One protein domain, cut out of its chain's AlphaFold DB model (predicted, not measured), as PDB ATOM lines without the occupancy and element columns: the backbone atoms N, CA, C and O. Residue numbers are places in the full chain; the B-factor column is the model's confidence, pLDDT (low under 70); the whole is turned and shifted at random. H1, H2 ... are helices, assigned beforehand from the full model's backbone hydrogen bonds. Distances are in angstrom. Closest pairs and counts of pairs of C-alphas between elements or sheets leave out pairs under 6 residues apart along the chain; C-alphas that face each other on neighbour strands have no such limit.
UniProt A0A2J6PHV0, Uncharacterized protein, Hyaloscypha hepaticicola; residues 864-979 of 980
ATOM      1  N   ASN A 864     163.907 184.604 174.928       73.06
ATOM      2  CA  ASN A 864     163.700 183.188 174.586       73.06
ATOM      3  C   ASN A 864     162.317 182.810 174.004       73.06
ATOM      4  O   ASN A 864     162.134 181.644 173.661       73.06
ATOM      5  N   ASP A 865     161.348 183.727 173.884       78.38
ATOM      6  CA  ASP A 865     159.978 183.391 173.436       78.38
ATOM      7  C   ASP A 865     159.493 184.311 172.300       78.38
ATOM      8  O   ASP A 865     158.736 185.265 172.500       78.38
ATOM      9  N   LEU A 866     159.981 184.047 171.081       78.19
ATOM     10  CA  LEU A 866     159.707 184.888 169.909       78.19
ATOM     11  C   LEU A 866     158.200 185.084 169.630       78.19
ATOM     12  O   LEU A 866     157.808 186.229 169.413       78.19
ATOM     13  N   PRO A 867     157.335 184.044 169.654       83.62
ATOM     14  CA  PRO A 867     155.898 184.222 169.438       83.62
ATOM     15  C   PRO A 867     155.239 185.124 170.487       83.62
ATOM     16  O   PRO A 867     154.467 186.013 170.121       83.62
ATOM     17  N   ALA A 868     155.577 184.963 171.774       84.81
ATOM     18  CA  ALA A 868     155.057 185.828 172.833       84.81
ATOM     19  C   ALA A 868     155.533 187.282 172.675       84.81
ATOM     20  O   ALA A 868     154.741 188.212 172.836       84.81
ATOM     21  N   ASN A 869     156.795 187.487 172.288       85.75
ATOM     22  CA  ASN A 869     157.351 188.813 172.017       85.75
ATOM     23  C   ASN A 869     156.659 189.497 170.828       85.75
ATOM     24  O   ASN A 869     156.263 190.658 170.927       85.75
ATOM     25  N   VAL A 870     156.473 188.783 169.711       85.88
ATOM     26  CA  VAL A 870     155.799 189.319 168.516       85.88
ATOM     27  C   VAL A 870     154.325 189.611 168.808       85.88
ATOM     28  O   VAL A 870     153.817 190.643 168.368       85.88
ATOM     29  N   LEU A 871     153.650 188.787 169.619       90.88
ATOM     30  CA  LEU A 871     152.306 189.073 170.124       90.88
ATOM     31  C   LEU A 871     152.275 190.361 170.963       90.88
ATOM     32  O   LEU A 871     151.454 191.243 170.709       90.88
ATOM     33  N   GLN A 872     153.184 190.499 171.930       89.81
ATOM     34  CA  GLN A 872     153.266 191.662 172.818       89.81
ATOM     35  C   GLN A 872     153.564 192.959 172.039       89.81
ATOM     36  O   GLN A 872     152.921 193.983 172.273       89.81
ATOM     37  N   MET A 873     154.465 192.899 171.055       87.88
ATOM     38  CA  MET A 873     154.760 194.003 170.136       87.88
ATOM     39  C   MET A 873     153.573 194.340 169.225       87.88
ATOM     40  O   MET A 873     153.262 195.514 169.035       87.88
ATOM     41  N   SER A 874     152.870 193.341 168.686       90.00
ATOM     42  CA  SER A 874     151.690 193.556 167.832       90.00
ATOM     43  C   SER A 874     150.550 194.229 168.603       90.00
ATOM     44  O   SER A 874     149.918 195.157 168.096       90.00
ATOM     45  N   ARG A 875     150.343 193.808 169.857       93.31
ATOM     46  CA  ARG A 875     149.399 194.406 170.812       93.31
ATOM     47  C   ARG A 875     149.738 195.858 171.147       93.31
ATOM     48  O   ARG A 875     148.852 196.709 171.117       93.31
ATOM     49  N   TYR A 876     151.013 196.167 171.382       92.19
ATOM     50  CA  TYR A 876     151.468 197.549 171.541       92.19
ATOM     51  C   TYR A 876     151.190 198.388 170.285       92.19
ATOM     52  O   TYR A 876     150.607 199.470 170.372       92.19
ATOM     53  N   TRP A 877     151.553 197.882 169.102       88.94
ATOM     54  CA  TRP A 877     151.385 198.629 167.859       88.94
ATOM     55  C   TRP A 877     149.917 198.908 167.530       88.94
ATOM     56  O   TRP A 877     149.610 200.049 167.189       88.94
ATOM     57  N   ILE A 878     148.999 197.938 167.663       92.25
ATOM     58  CA  ILE A 878     147.576 198.193 167.373       92.25
ATOM     59  C   ILE A 878     146.987 199.259 168.304       92.25
ATOM     60  O   ILE A 878     146.265 200.140 167.835       92.25
ATOM     61  N   GLN A 879     147.364 199.253 169.588       92.44
ATOM     62  CA  GLN A 879     146.958 200.280 170.549       92.44
ATOM     63  C   GLN A 879     147.525 201.654 170.182       92.44
ATOM     64  O   GLN A 879     146.774 202.622 170.053       92.44
ATOM     65  N   HIS A 880     148.836 201.736 169.942       88.06
ATOM     66  CA  HIS A 880     149.517 202.977 169.584       88.06
ATOM     67  C   HIS A 880     148.961 203.591 168.287       88.06
ATOM     68  O   HIS A 880     148.659 204.788 168.235       88.06
ATOM     69  N   TYR A 881     148.784 202.790 167.229       86.62
ATOM     70  CA  TYR A 881     148.201 203.268 165.975       86.62
ATOM     71  C   TYR A 881     146.760 203.739 166.168       86.62
ATOM     72  O   TYR A 881     146.438 204.833 165.706       86.62
ATOM     73  N   ALA A 882     145.922 202.984 166.885       89.56
ATOM     74  CA  ALA A 882     144.537 203.364 167.143       89.56
ATOM     75  C   ALA A 882     144.416 204.659 167.956       89.56
ATOM     76  O   ALA A 882     143.683 205.563 167.555       89.56
ATOM     77  N   GLN A 883     145.190 204.803 169.034       91.19
ATOM     78  CA  GLN A 883     145.239 206.026 169.836       91.19
ATOM     79  C   GLN A 883     145.697 207.226 168.994       91.19
ATOM     80  O   GLN A 883     145.072 208.284 169.017       91.19
ATOM     81  N   THR A 884     146.745 207.060 168.179       84.69
ATOM     82  CA  THR A 884     147.265 208.147 167.332       84.69
ATOM     83  C   THR A 884     146.372 208.422 166.106       84.69
ATOM     84  O   THR A 884     146.494 209.471 165.471       84.69
ATOM     85  N   GLY A 885     145.493 207.496 165.714       84.81
ATOM     86  CA  GLY A 885     144.415 207.723 164.744       84.81
ATOM     87  C   GLY A 885     143.308 208.573 165.363       84.81
ATOM     88  O   GLY A 885     143.025 209.673 164.880       84.81
ATOM     89  N   LEU A 886     142.785 208.116 166.505       87.88
ATOM     90  CA  LEU A 886     141.756 208.813 167.274       87.88
ATOM     91  C   LEU A 886     142.186 210.216 167.709       87.88
ATOM     92  O   LEU A 886     141.377 211.126 167.607       87.88
ATOM     93  N   GLN A 887     143.439 210.443 168.116       87.19
ATOM     94  CA  GLN A 887     143.930 211.781 168.480       87.19
ATOM     95  C   GLN A 887     143.866 212.768 167.301       87.19
ATOM     96  O   GLN A 887     143.487 213.925 167.474       87.19
ATOM     97  N   ILE A 888     144.210 212.324 166.085       80.31
ATOM     98  CA  ILE A 888     144.148 213.163 164.877       80.31
ATOM     99  C   ILE A 888     142.691 213.487 164.533       80.31
ATOM    100  O   ILE A 888     142.373 214.631 164.201       80.31
ATOM    101  N   ARG A 889     141.798 212.498 164.648       86.06
ATOM    102  CA  ARG A 889     140.360 212.678 164.427       86.06
ATOM    103  C   ARG A 889     139.731 213.586 165.493       86.06
ATOM    104  O   ARG A 889     139.004 214.507 165.136       86.06
ATOM    105  N   ALA A 890     140.091 213.410 166.763       87.06
ATOM    106  CA  ALA A 890     139.665 214.210 167.913       87.06
ATOM    107  C   ALA A 890     140.022 215.692 167.734       87.06
ATOM    108  O   ALA A 890     139.137 216.550 167.745       87.06
ATOM    109  N   ASN A 891     141.298 215.978 167.447       80.31
ATOM    110  CA  ASN A 891     141.797 217.334 167.197       80.31
ATOM    111  C   ASN A 891     141.069 218.033 166.034       80.31
ATOM    112  O   ASN A 891     140.940 219.255 166.041       80.31
ATOM    113  N   ARG A 892     140.614 217.275 165.025       78.50
ATOM    114  CA  ARG A 892     139.945 217.812 163.829       78.50
ATOM    115  C   ARG A 892     138.432 217.963 163.993       78.50
ATOM    116  O   ARG A 892     137.871 218.925 163.477       78.50
ATOM    117  N   GLU A 893     137.772 217.026 164.665       87.50
ATOM    118  CA  GLU A 893     136.325 217.074 164.927       87.50
ATOM    119  C   GLU A 893     135.965 217.922 166.159       87.50
ATOM    120  O   GLU A 893     134.784 218.150 166.410       87.50
ATOM    121  N   GLY A 894     136.955 218.391 166.928       90.00
ATOM    122  CA  GLY A 894     136.729 219.138 168.170       90.00
ATOM    123  C   GLY A 894     136.144 218.274 169.295       90.00
ATOM    124  O   GLY A 894     135.462 218.790 170.177       90.00
ATOM    125  N   LYS A 895     136.381 216.958 169.247       94.12
ATOM    126  CA  LYS A 895     135.868 215.955 170.195       94.12
ATOM    127  C   LYS A 895     136.997 215.409 171.066       94.12
ATOM    128  O   LYS A 895     138.158 215.463 170.674       94.12
ATOM    129  N   SER A 896     136.670 214.834 172.222       94.69
ATOM    130  CA  SER A 896     137.628 214.019 172.983       94.69
ATOM    131  C   SER A 896     137.835 212.650 172.320       94.69
ATOM    132  O   SER A 896     136.973 212.169 171.581       94.69
ATOM    133  N   MET A 897     138.960 211.989 172.609       93.88
ATOM    134  CA  MET A 897     139.183 210.609 172.152       93.88
ATOM    135  C   MET A 897     138.158 209.630 172.743       93.88
ATOM    136  O   MET A 897     137.736 208.718 172.038       93.88
ATOM    137  N   ASP A 898     137.703 209.842 173.982       95.56
ATOM    138  CA  ASP A 898     136.648 209.025 174.598       95.56
ATOM    139  C   ASP A 898     135.305 209.152 173.875       95.56
ATOM    140  O   ASP A 898     134.637 208.145 173.662       95.56
ATOM    141  N   ALA A 899     134.928 210.352 173.415       94.75
ATOM    142  CA  ALA A 899     133.712 210.525 172.617       94.75
ATOM    143  C   ALA A 899     133.791 209.750 171.288       94.75
ATOM    144  O   ALA A 899     132.811 209.149 170.858       94.75
ATOM    145  N   LEU A 900     134.973 209.697 170.661       94.06
ATOM    146  CA  LEU A 900     135.194 208.890 169.457       94.06
ATOM    147  C   LEU A 900     135.254 207.378 169.741       94.06
ATOM    148  O   LEU A 900     134.872 206.586 168.881       94.06
ATOM    149  N   ALA A 901     135.698 206.959 170.929       94.06
ATOM    150  CA  ALA A 901     135.600 205.565 171.371       94.06
ATOM    151  C   ALA A 901     134.133 205.156 171.618       94.06
ATOM    152  O   ALA A 901     133.716 204.070 171.208       94.06
ATOM    153  N   GLN A 902     133.324 206.065 172.172       95.50
ATOM    154  CA  GLN A 902     131.878 205.896 172.354       95.50
ATOM    155  C   GLN A 902     131.117 205.835 171.025       95.50
ATOM    156  O   GLN A 902     130.230 204.997 170.879       95.50
ATOM    157  N   GLU A 903     131.514 206.605 170.006       94.69
ATOM    158  CA  GLU A 903     131.003 206.434 168.631       94.69
ATOM    159  C   GLU A 903     131.279 205.040 168.047       94.69
ATOM    160  O   GLU A 903     130.522 204.567 167.201       94.69
ATOM    161  N   LYS A 904     132.342 204.363 168.502       92.56
ATOM    162  CA  LYS A 904     132.658 202.976 168.129       92.56
ATOM    163  C   LYS A 904     131.985 201.924 169.017       92.56
ATOM    164  O   LYS A 904     132.205 200.737 168.794       92.56
ATOM    165  N   GLY A 905     131.167 202.339 169.987       96.25
ATOM    166  CA  GLY A 905     130.430 201.450 170.888       96.25
ATOM    167  C   GLY A 905     131.176 201.028 172.159       96.25
ATOM    168  O   GLY A 905     130.731 200.088 172.812       96.25
ATOM    169  N   TYR A 906     132.275 201.696 172.524       97.31
ATOM    170  CA  TYR A 906     133.062 201.406 173.733       97.31
ATOM    171  C   TYR A 906     132.847 202.484 174.799       97.31
ATOM    172  O   TYR A 906     132.720 203.659 174.469       97.31
ATOM    173  N   SER A 907     132.823 202.127 176.084       93.44
ATOM    174  CA  SER A 907     132.529 203.090 177.158       93.44
ATOM    175  C   SER A 907     133.633 204.142 177.355       93.44
ATOM    176  O   SER A 907     133.337 205.280 177.732       93.44
ATOM    177  N   SER A 908     134.887 203.785 177.052       96.69
ATOM    178  CA  SER A 908     136.073 204.642 177.160       96.69
ATOM    179  C   SER A 908     137.132 204.316 176.099       96.69
ATOM    180  O   SER A 908     137.113 203.248 175.476       96.69
ATOM    181  N   LEU A 909     138.109 205.214 175.932       94.94
ATOM    182  CA  LEU A 909     139.296 204.965 175.113       94.94
ATOM    183  C   LEU A 909     140.074 203.728 175.588       94.94
ATOM    184  O   LEU A 909     140.519 202.936 174.760       94.94
ATOM    185  N   GLU A 910     140.221 203.534 176.902       95.25
ATOM    186  CA  GLU A 910     140.934 202.373 177.451       95.25
ATOM    187  C   GLU A 910     140.258 201.049 177.086       95.25
ATOM    188  O   GLU A 910     140.948 200.083 176.762       95.25
ATOM    189  N   GLU A 911     138.924 200.995 177.105       95.56
ATOM    190  CA  GLU A 911     138.178 199.793 176.728       95.56
ATOM    191  C   GLU A 911     138.335 199.486 175.232       95.56
ATOM    192  O   GLU A 911     138.613 198.343 174.872       95.56
ATOM    193  N   TYR A 912     138.268 200.507 174.368       96.44
ATOM    194  CA  TYR A 912     138.524 200.364 172.930       96.44
ATOM    195  C   TYR A 912     139.948 199.862 172.637       96.44
ATOM    196  O   TYR A 912     140.136 198.912 171.873       96.44
ATOM    197  N   LEU A 913     140.966 200.459 173.267       95.00
ATOM    198  CA  LEU A 913     142.361 200.043 173.092       95.00
ATOM    199  C   LEU A 913     142.624 198.647 173.681       95.00
ATOM    200  O   LEU A 913     143.431 197.892 173.134       95.00
ATOM    201  N   ARG A 914     141.948 198.266 174.770       95.25
ATOM    202  CA  ARG A 914     142.021 196.908 175.327       95.25
ATOM    203  C   ARG A 914     141.387 195.893 174.377       95.25
ATOM    204  O   ARG A 914     142.062 194.943 174.006       95.25
ATOM    205  N   ALA A 915     140.174 196.149 173.885       95.44
ATOM    206  CA  ALA A 915     139.490 195.276 172.931       95.44
ATOM    207  C   ALA A 915     140.287 195.068 171.631       95.44
ATOM    208  O   ALA A 915     140.386 193.944 171.142       95.44
ATOM    209  N   LEU A 916     140.924 196.117 171.097       94.56
ATOM    210  CA  LEU A 916     141.826 195.984 169.947       94.56
ATOM    211  C   LEU A 916     143.056 195.117 170.251       94.56
ATOM    212  O   LEU A 916     143.442 194.295 169.425       94.56
ATOM    213  N   SER A 917     143.663 195.276 171.426       94.69
ATOM    214  CA  SER A 917     144.809 194.464 171.859       94.69
ATOM    215  C   SER A 917     144.426 192.994 172.040       94.69
ATOM    216  O   SER A 917     145.097 192.098 171.528       94.69
ATOM    217  N   ASP A 918     143.289 192.743 172.687       94.38
ATOM    218  CA  ASP A 918     142.772 191.397 172.921       94.38
ATOM    219  C   ASP A 918     142.279 190.725 171.627       94.38
ATOM    220  O   ASP A 918     142.323 189.500 171.532       94.38
ATOM    221  N   SER A 919     141.929 191.501 170.589       94.69
ATOM    222  CA  SER A 919     141.666 190.977 169.237       94.69
ATOM    223  C   SER A 919     142.898 190.367 168.550       94.69
ATOM    224  O   SER A 919     142.749 189.676 167.543       94.69
ATOM    225  N   ILE A 920     144.108 190.601 169.079       94.25
ATOM    226  CA  ILE A 920     145.333 189.927 168.649       94.25
ATOM    227  C   ILE A 920     145.642 188.774 169.603       94.25
ATOM    228  O   ILE A 920     145.917 188.974 170.789       94.25
ATOM    229  N   SER A 921     145.632 187.565 169.058       94.75
ATOM    230  CA  SER A 921     145.911 186.293 169.719       94.75
ATOM    231  C   SER A 921     147.253 185.709 169.265       94.75
ATOM    232  O   SER A 921     147.846 186.168 168.288       94.75
ATOM    233  N   ILE A 922     147.736 184.668 169.950       91.81
ATOM    234  CA  ILE A 922     148.955 183.964 169.526       91.81
ATOM    235  C   ILE A 922     148.766 183.217 168.193       91.81
ATOM    236  O   ILE A 922     149.724 183.069 167.442       91.81
ATOM    237  N   ASP A 923     147.531 182.831 167.849       90.31
ATOM    238  CA  ASP A 923     147.199 182.121 166.605       90.31
ATOM    239  C   ASP A 923     147.280 183.015 165.353       90.31
ATOM    240  O   ASP A 923     147.413 182.504 164.233       90.31
ATOM    241  N   ASP A 924     147.235 184.340 165.537       89.06
ATOM    242  CA  ASP A 924     147.487 185.336 164.488       89.06
ATOM    243  C   ASP A 924     148.984 185.477 164.155       89.06
ATOM    244  O   ASP A 924     149.335 186.044 163.118       89.06
ATOM    245  N   ILE A 925     149.877 184.996 165.029       89.62
ATOM    246  CA  ILE A 925     151.326 185.129 164.862       89.62
ATOM    247  C   ILE A 925     151.850 183.948 164.020       89.62
ATOM    248  O   ILE A 925     151.657 182.791 164.399       89.62
ATOM    249  N   PRO A 926     152.508 184.195 162.871       83.56
ATOM    250  CA  PRO A 926     153.041 183.135 162.017       83.56
ATOM    251  C   PRO A 926     154.274 182.456 162.626       83.56
ATOM    252  O   PRO A 926     154.991 183.032 163.449       83.56
ATOM    253  N   ALA A 927     154.572 181.241 162.162       77.56
ATOM    254  CA  ALA A 927     155.768 180.521 162.587       77.56
ATOM    255  C   ALA A 927     157.077 181.162 162.063       77.56
ATOM    256  O   ALA A 927     157.133 181.812 161.016       77.56
ATOM    257  N   ILE A 928     158.157 180.957 162.825       71.94
ATOM    258  CA  ILE A 928     159.485 181.585 162.672       71.94
ATOM    259  C   ILE A 928     160.124 181.260 161.296       71.94
ATOM    260  O   ILE A 928     160.030 180.127 160.817       71.94
ATOM    261  N   PRO A 929     160.809 182.213 160.622       56.00
ATOM    262  CA  PRO A 929     160.724 182.341 159.162       56.00
ATOM    263  C   PRO A 929     161.601 181.408 158.309       56.00
ATOM    264  O   PRO A 929     161.747 181.655 157.114       56.00
ATOM    265  N   LYS A 930     162.194 180.334 158.854       56.12
ATOM    266  CA  LYS A 930     163.094 179.471 158.054       56.12
ATOM    267  C   LYS A 930     162.390 178.724 156.913       56.12
ATOM    268  O   LYS A 930     163.067 178.385 155.953       56.12
ATOM    269  N   ASN A 931     161.075 178.508 157.000       56.19
ATOM    270  CA  ASN A 931     160.231 177.960 155.931       56.19
ATOM    271  C   ASN A 931     158.803 178.541 156.030       56.19
ATOM    272  O   ASN A 931     157.877 177.814 156.383       56.19
ATOM    273  N   GLN A 932     158.606 179.841 155.771       74.50
ATOM    274  CA  GLN A 932     157.246 180.409 155.749       74.50
ATOM    275  C   GLN A 932     156.403 179.747 154.652       74.50
ATOM    276  O   GLN A 932     156.756 179.800 153.472       74.50
ATOM    277  N   THR A 933     155.274 179.154 155.031       81.56
ATOM    278  CA  THR A 933     154.273 178.692 154.067       81.56
ATOM    279  C   THR A 933     153.487 179.886 153.503       81.56
ATOM    280  O   THR A 933     153.472 180.963 154.110       81.56
ATOM    281  N   PRO A 934     152.778 179.735 152.367       82.25
ATOM    282  CA  PRO A 934     151.857 180.769 151.892       82.25
ATOM    283  C   PRO A 934     150.817 181.183 152.949       82.25
ATOM    284  O   PRO A 934     150.501 182.363 153.055       82.25
ATOM    285  N   GLN A 935     150.365 180.243 153.789       82.25
ATOM    286  CA  GLN A 935     149.411 180.504 154.874       82.25
ATOM    287  C   GLN A 935     150.018 181.343 156.011       82.25
ATOM    288  O   GLN A 935     149.359 182.246 156.518       82.25
ATOM    289  N   ASP A 936     151.284 181.109 156.384       82.06
ATOM    290  CA  ASP A 936     151.992 181.957 157.362       82.06
ATOM    291  C   ASP A 936     152.095 183.403 156.865       82.06
ATOM    292  O   ASP A 936     151.938 184.361 157.626       82.06
ATOM    293  N   ARG A 937     152.323 183.569 155.560       79.56
ATOM    294  CA  ARG A 937     152.372 184.882 154.925       79.56
ATOM    295  C   ARG A 937     150.998 185.559 154.884       79.56
ATOM    296  O   ARG A 937     150.923 186.748 155.180       79.56
ATOM    297  N   GLU A 938     149.931 184.831 154.567       83.69
ATOM    298  CA  GLU A 938     148.556 185.354 154.617       83.69
ATOM    299  C   GLU A 938     148.170 185.799 156.036       83.69
ATOM    300  O   GLU A 938     147.648 186.902 156.204       83.69
ATOM    301  N   LYS A 939     148.508 185.011 157.069       85.50
ATOM    302  CA  LYS A 939     148.337 185.408 158.481       85.50
ATOM    303  C   LYS A 939     149.086 186.699 158.809       85.50
ATOM    304  O   LYS A 939     148.519 187.602 159.422       85.50
ATOM    305  N   TRP A 940     150.338 186.817 158.370       84.56
ATOM    306  CA  TRP A 940     151.147 188.016 158.592       84.56
ATOM    307  C   TRP A 940     150.576 189.257 157.900       84.56
ATOM    308  O   TRP A 940     150.507 190.334 158.496       84.56
ATOM    309  N   GLU A 941     150.141 189.114 156.646       84.44
ATOM    310  CA  GLU A 941     149.528 190.199 155.880       84.44
ATOM    311  C   GLU A 941     148.181 190.622 156.504       84.44
ATOM    312  O   GLU A 941     147.936 191.823 156.640       84.44
ATOM    313  N   ALA A 942     147.376 189.677 157.007       87.62
ATOM    314  CA  ALA A 942     146.156 189.960 157.768       87.62
ATOM    315  C   ALA A 942     146.434 190.689 159.098       87.62
ATOM    316  O   ALA A 942     145.788 191.695 159.393       87.62
ATOM    317  N   LEU A 943     147.429 190.244 159.877       87.94
ATOM    318  CA  LEU A 943     147.850 190.900 161.121       87.94
ATOM    319  C   LEU A 943     148.289 192.351 160.870       87.94
ATOM    320  O   LEU A 943     147.836 193.265 161.563       87.94
ATOM    321  N   CYS A 944     149.115 192.572 159.841       85.06
ATOM    322  CA  CYS A 944     149.531 193.909 159.414       85.06
ATOM    323  C   CYS A 944     148.332 194.782 159.025       85.06
ATOM    324  O   CYS A 944     148.284 195.955 159.397       85.06
ATOM    325  N   GLN A 945     147.358 194.222 158.300       85.75
ATOM    326  CA  GLN A 945     146.173 194.955 157.869       85.75
ATOM    327  C   GLN A 945     145.304 195.386 159.061       85.75
ATOM    328  O   GLN A 945     144.966 196.564 159.146       85.75
ATOM    329  N   ARG A 946     145.054 194.506 160.048       89.00
ATOM    330  CA  ARG A 946     144.313 194.877 161.275       89.00
ATOM    331  C   ARG A 946     144.958 196.049 162.020       89.00
ATOM    332  O   ARG A 946     144.251 196.941 162.485       89.00
ATOM    333  N   ILE A 947     146.292 196.069 162.121       87.00
ATOM    334  CA  ILE A 947     147.040 197.157 162.775       87.00
ATOM    335  C   ILE A 947     146.859 198.487 162.018       87.00
ATOM    336  O   ILE A 947     146.693 199.537 162.642       87.00
ATOM    337  N   LEU A 948     146.858 198.455 160.680       82.31
ATOM    338  CA  LEU A 948     146.650 199.639 159.838       82.31
ATOM    339  C   LEU A 948     145.205 200.159 159.892       82.31
ATOM    340  O   LEU A 948     145.000 201.373 159.987       82.31
ATOM    341  N   ASP A 949     144.221 199.258 159.867       84.62
ATOM    342  CA  ASP A 949     142.794 199.593 159.915       84.62
ATOM    343  C   ASP A 949     142.418 200.227 161.261       84.62
ATOM    344  O   ASP A 949     141.749 201.264 161.308       84.62
ATOM    345  N   ALA A 950     142.932 199.668 162.365       86.75
ATOM    346  CA  ALA A 950     142.751 200.212 163.709       86.75
ATOM    347  C   ALA A 950     143.269 201.656 163.844       86.75
ATOM    348  O   ALA A 950     142.672 202.457 164.565       86.75
ATOM    349  N   GLY A 951     144.336 202.004 163.112       82.94
ATOM    350  CA  GLY A 951     144.942 203.338 163.086       82.94
ATOM    351  C   GLY A 951     144.178 204.416 162.309       82.94
ATOM    352  O   GLY A 951     144.718 205.509 162.117       82.94
ATOM    353  N   GLU A 952     142.963 204.119 161.832       81.00
ATOM    354  CA  GLU A 952     142.121 205.010 161.018       81.00
ATOM    355  C   GLU A 952     142.885 205.643 159.843       81.00
ATOM    356  O   GLU A 952     142.781 206.843 159.561       81.00
ATOM    357  N   TRP A 953     143.699 204.841 159.147       64.81
ATOM    358  CA  TRP A 953     144.610 205.342 158.115       64.81
ATOM    359  C   TRP A 953     143.897 206.125 157.001       64.81
ATOM    360  O   TRP A 953     144.424 207.125 156.510       64.81
ATOM    361  N   GLU A 954     142.664 205.753 156.648       59.50
ATOM    362  CA  GLU A 954     141.863 206.532 155.701       59.50
ATOM    363  C   GLU A 954     141.523 207.940 156.200       59.50
ATOM    364  O   GLU A 954     141.597 208.885 155.414       59.50
ATOM    365  N   ALA A 955     141.197 208.113 157.486       60.81
ATOM    366  CA  ALA A 955     140.975 209.435 158.064       60.81
ATOM    367  C   ALA A 955     142.270 210.257 157.988       60.81
ATOM    368  O   ALA A 955     142.271 211.368 157.460       60.81
ATOM    369  N   ARG A 956     143.405 209.671 158.391       63.53
ATOM    370  CA  ARG A 956     144.731 210.311 158.292       63.53
ATOM    371  C   ARG A 956     145.040 210.798 156.871       63.53
ATOM    372  O   ARG A 956     145.432 211.948 156.689       63.53
ATOM    373  N   VAL A 957     144.820 209.957 155.859       56.25
ATOM    374  CA  VAL A 957     145.109 210.281 154.448       56.25
ATOM    375  C   VAL A 957     144.120 211.292 153.856       56.25
ATOM    376  O   VAL A 957     144.529 212.130 153.054       56.25
ATOM    377  N   ARG A 958     142.836 211.257 154.238       57.12
ATOM    378  CA  ARG A 958     141.821 212.217 153.758       57.12
ATOM    379  C   ARG A 958     142.008 213.630 154.329       57.12
ATOM    380  O   ARG A 958     141.431 214.568 153.784       57.12
ATOM    381  N   TYR A 959     142.774 213.790 155.413       57.38
ATOM    382  CA  TYR A 959     142.740 214.998 156.246       57.38
ATOM    383  C   TYR A 959     144.053 215.794 156.360       57.38
ATOM    384  O   TYR A 959     144.048 216.846 157.003       57.38
ATOM    385  N   LEU A 960     145.139 215.379 155.699       47.25
ATOM    386  CA  LEU A 960     146.379 216.168 155.597       47.25
ATOM    387  C   LEU A 960     146.235 217.358 154.613       47.25
ATOM    388  O   LEU A 960     145.689 217.172 153.521       47.25
ATOM    389  N   PRO A 961     146.746 218.565 154.937       37.69
ATOM    390  CA  PRO A 961     146.580 219.775 154.120       37.69
ATOM    391  C   PRO A 961     147.525 219.857 152.893       37.69
ATOM    392  O   PRO A 961     148.294 220.800 152.756       37.69
ATOM    393  N   GLY A 962     147.412 218.891 151.970       34.62
ATOM    394  CA  GLY A 962     147.983 218.907 150.606       34.62
ATOM    395  C   GLY A 962     149.523 218.942 150.469       34.62
ATOM    396  O   GLY A 962     150.238 219.010 151.463       34.62
ATOM    397  N   PRO A 963     150.066 218.911 149.230       37.59
ATOM    398  CA  PRO A 963     149.529 218.302 148.009       37.59
ATOM    399  C   PRO A 963     149.847 216.782 147.942       37.59
ATOM    400  O   PRO A 963     150.308 216.176 148.905       37.59
ATOM    401  N   ARG A 964     149.567 216.120 146.806       45.81
ATOM    402  CA  ARG A 964     149.650 214.650 146.631       45.81
ATOM    403  C   ARG A 964     151.091 214.076 146.592       45.81
ATOM    404  O   ARG A 964     151.518 213.621 145.538       45.81
ATOM    405  N   THR A 965     151.818 214.013 147.712       35.66
ATOM    406  CA  THR A 965     153.151 213.347 147.779       35.66
ATOM    407  C   THR A 965     153.282 212.214 148.807       35.66
ATOM    408  O   THR A 965     154.364 211.655 148.961       35.66
ATOM    409  N   LEU A 966     152.192 211.788 149.463       34.16
ATOM    410  CA  LEU A 966     152.192 210.629 150.374       34.16
ATOM    411  C   LEU A 966     151.109 209.584 150.032       34.16
ATOM    412  O   LEU A 966     150.078 209.469 150.689       34.16
ATOM    413  N   ARG A 967     151.399 208.757 149.019       32.22
ATOM    414  CA  ARG A 967     150.866 207.391 148.831       32.22
ATOM    415  C   ARG A 967     151.978 206.498 148.253       32.22
ATOM    416  O   ARG A 967     152.743 206.977 147.426       32.22
ATOM    417  N   PRO A 968     152.026 205.199 148.579       35.34
ATOM    418  CA  PRO A 968     152.111 204.617 149.909       35.34
ATOM    419  C   PRO A 968     153.576 204.224 150.216       35.34
ATOM    420  O   PRO A 968     153.980 203.079 150.031       35.34
ATOM    421  N   LEU A 969     154.390 205.146 150.748       34.53
ATOM    422  CA  LEU A 969     155.771 204.827 151.174       34.53
ATOM    423  C   LEU A 969     155.846 203.835 152.359       34.53
ATOM    424  O   LEU A 969     156.920 203.308 152.663       34.53
ATOM    425  N   ALA A 970     154.711 203.536 153.000       42.88
ATOM    426  CA  ALA A 970     154.596 202.553 154.074       42.88
ATOM    427  C   ALA A 970     154.847 201.104 153.606       42.88
ATOM    428  O   ALA A 970     155.442 200.325 154.352       42.88
ATOM    429  N   ASP A 971     154.493 200.744 152.366       43.16
ATOM    430  CA  ASP A 971     154.381 199.332 151.954       43.16
ATOM    431  C   ASP A 971     155.731 198.594 151.800       43.16
ATOM    432  O   ASP A 971     155.784 197.373 151.711       43.16
ATOM    433  N   LYS A 972     156.861 199.320 151.822       37.06
ATOM    434  CA  LYS A 972     158.217 198.724 151.836       37.06
ATOM    435  C   LYS A 972     159.088 199.125 153.027       37.06
ATOM    436  O   LYS A 972     160.104 198.474 153.253       37.06
ATOM    437  N   ARG A 973     158.733 200.172 153.784       37.94
ATOM    438  CA  ARG A 973     159.483 200.584 154.990       37.94
ATOM    439  C   ARG A 973     158.799 200.153 156.287       37.94
ATOM    440  O   ARG A 973     159.489 199.615 157.139       37.94
ATOM    441  N   HIS A 974     157.477 200.287 156.427       39.72
ATOM    442  CA  HIS A 974     156.777 199.775 157.619       39.72
ATOM    443  C   HIS A 974     156.709 198.243 157.615       39.72
ATOM    444  O   HIS A 974     157.061 197.634 158.617       39.72
ATOM    445  N   LYS A 975     156.439 197.606 156.462       38.25
ATOM    446  CA  LYS A 975     156.578 196.139 156.330       38.25
ATOM    447  C   LYS A 975     157.995 195.621 156.636       38.25
ATOM    448  O   LYS A 975     158.126 194.463 156.989       38.25
ATOM    449  N   ARG A 976     159.048 196.450 156.536       37.09
ATOM    450  CA  ARG A 976     160.412 196.089 156.979       37.09
ATOM    451  C   ARG A 976     160.651 196.312 158.473       37.09
ATOM    452  O   ARG A 976     161.383 195.536 159.061       37.09
ATOM    453  N   PHE A 977     160.037 197.331 159.074       37.53
ATOM    454  CA  PHE A 977     160.157 197.611 160.512       37.53
ATOM    455  C   PHE A 977     159.381 196.634 161.405       37.53
ATOM    456  O   PHE A 977     159.697 196.530 162.579       37.53
ATOM    457  N   ILE A 978     158.390 195.923 160.858       39.91
ATOM    458  CA  ILE A 978     157.692 194.823 161.551       39.91
ATOM    459  C   ILE A 978     158.416 193.472 161.305       39.91
ATOM    460  O   ILE A 978     158.121 192.482 161.959       39.91
ATOM    461  N   VAL A 979     159.379 193.419 160.371       33.50
ATOM    462  CA  VAL A 979     160.130 192.208 159.955       33.50
ATOM    463  C   VAL A 979     161.538 192.121 160.583       33.50
ATOM    464  O   VAL A 979     162.265 191.166 160.311       33.50
TER     465      VAL A 979
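AT A GLANCE: This is residues 864 to 979 of the 980 residues of an uncharacterized protein of Hyaloscypha hepaticicola (UniProt A0A2J6PHV0). Long helix H1 is the core, with H3, H4 and H5 packed along parts of it and H2 crossing near its end; residues 960 to 965 stick out before H6. The printed part has 116 residues with six named helices, H1 to H6, all helix. It is only just compact, close to loose: radius of gyration of the C-alphas 15.8 A, spans 48 by 37 by 22 A.

IN THESE COORDINATES: H1, residues 866 to 893, begins at C-alpha (159.707, 184.888, 169.909) and measures 40.1 A. H2 is 897 to 903, H3 909 to 918, H4 934 to 950, 24.5 A, H5 953 to 959, and H6 970 to 977, ending at C-alpha (160.157, 197.611, 160.512).

HOW THE PARTS SIT: The hub, H1, touches H3 at a shallow tilt of 31 degrees, opposite ways; closest C-alphas Arg 875 and Ser 917, 4.7 A. Residues 874 to 885 of H1 alone touch H4, the same way; closest C-alphas Ile 878 and Ile 947, 4.7 A. H6 touches no helix. Every O i to N i+4 pair is within hydrogen-bond range in H2, H3, H4 and H5, against 23 of 24 in H1 and 2 of 4 in H6.

THE WHOLE: The printed part has no cut; H3 to H4 is a long link. Residues 929 to 931 and 953 to 979 are under pLDDT 70.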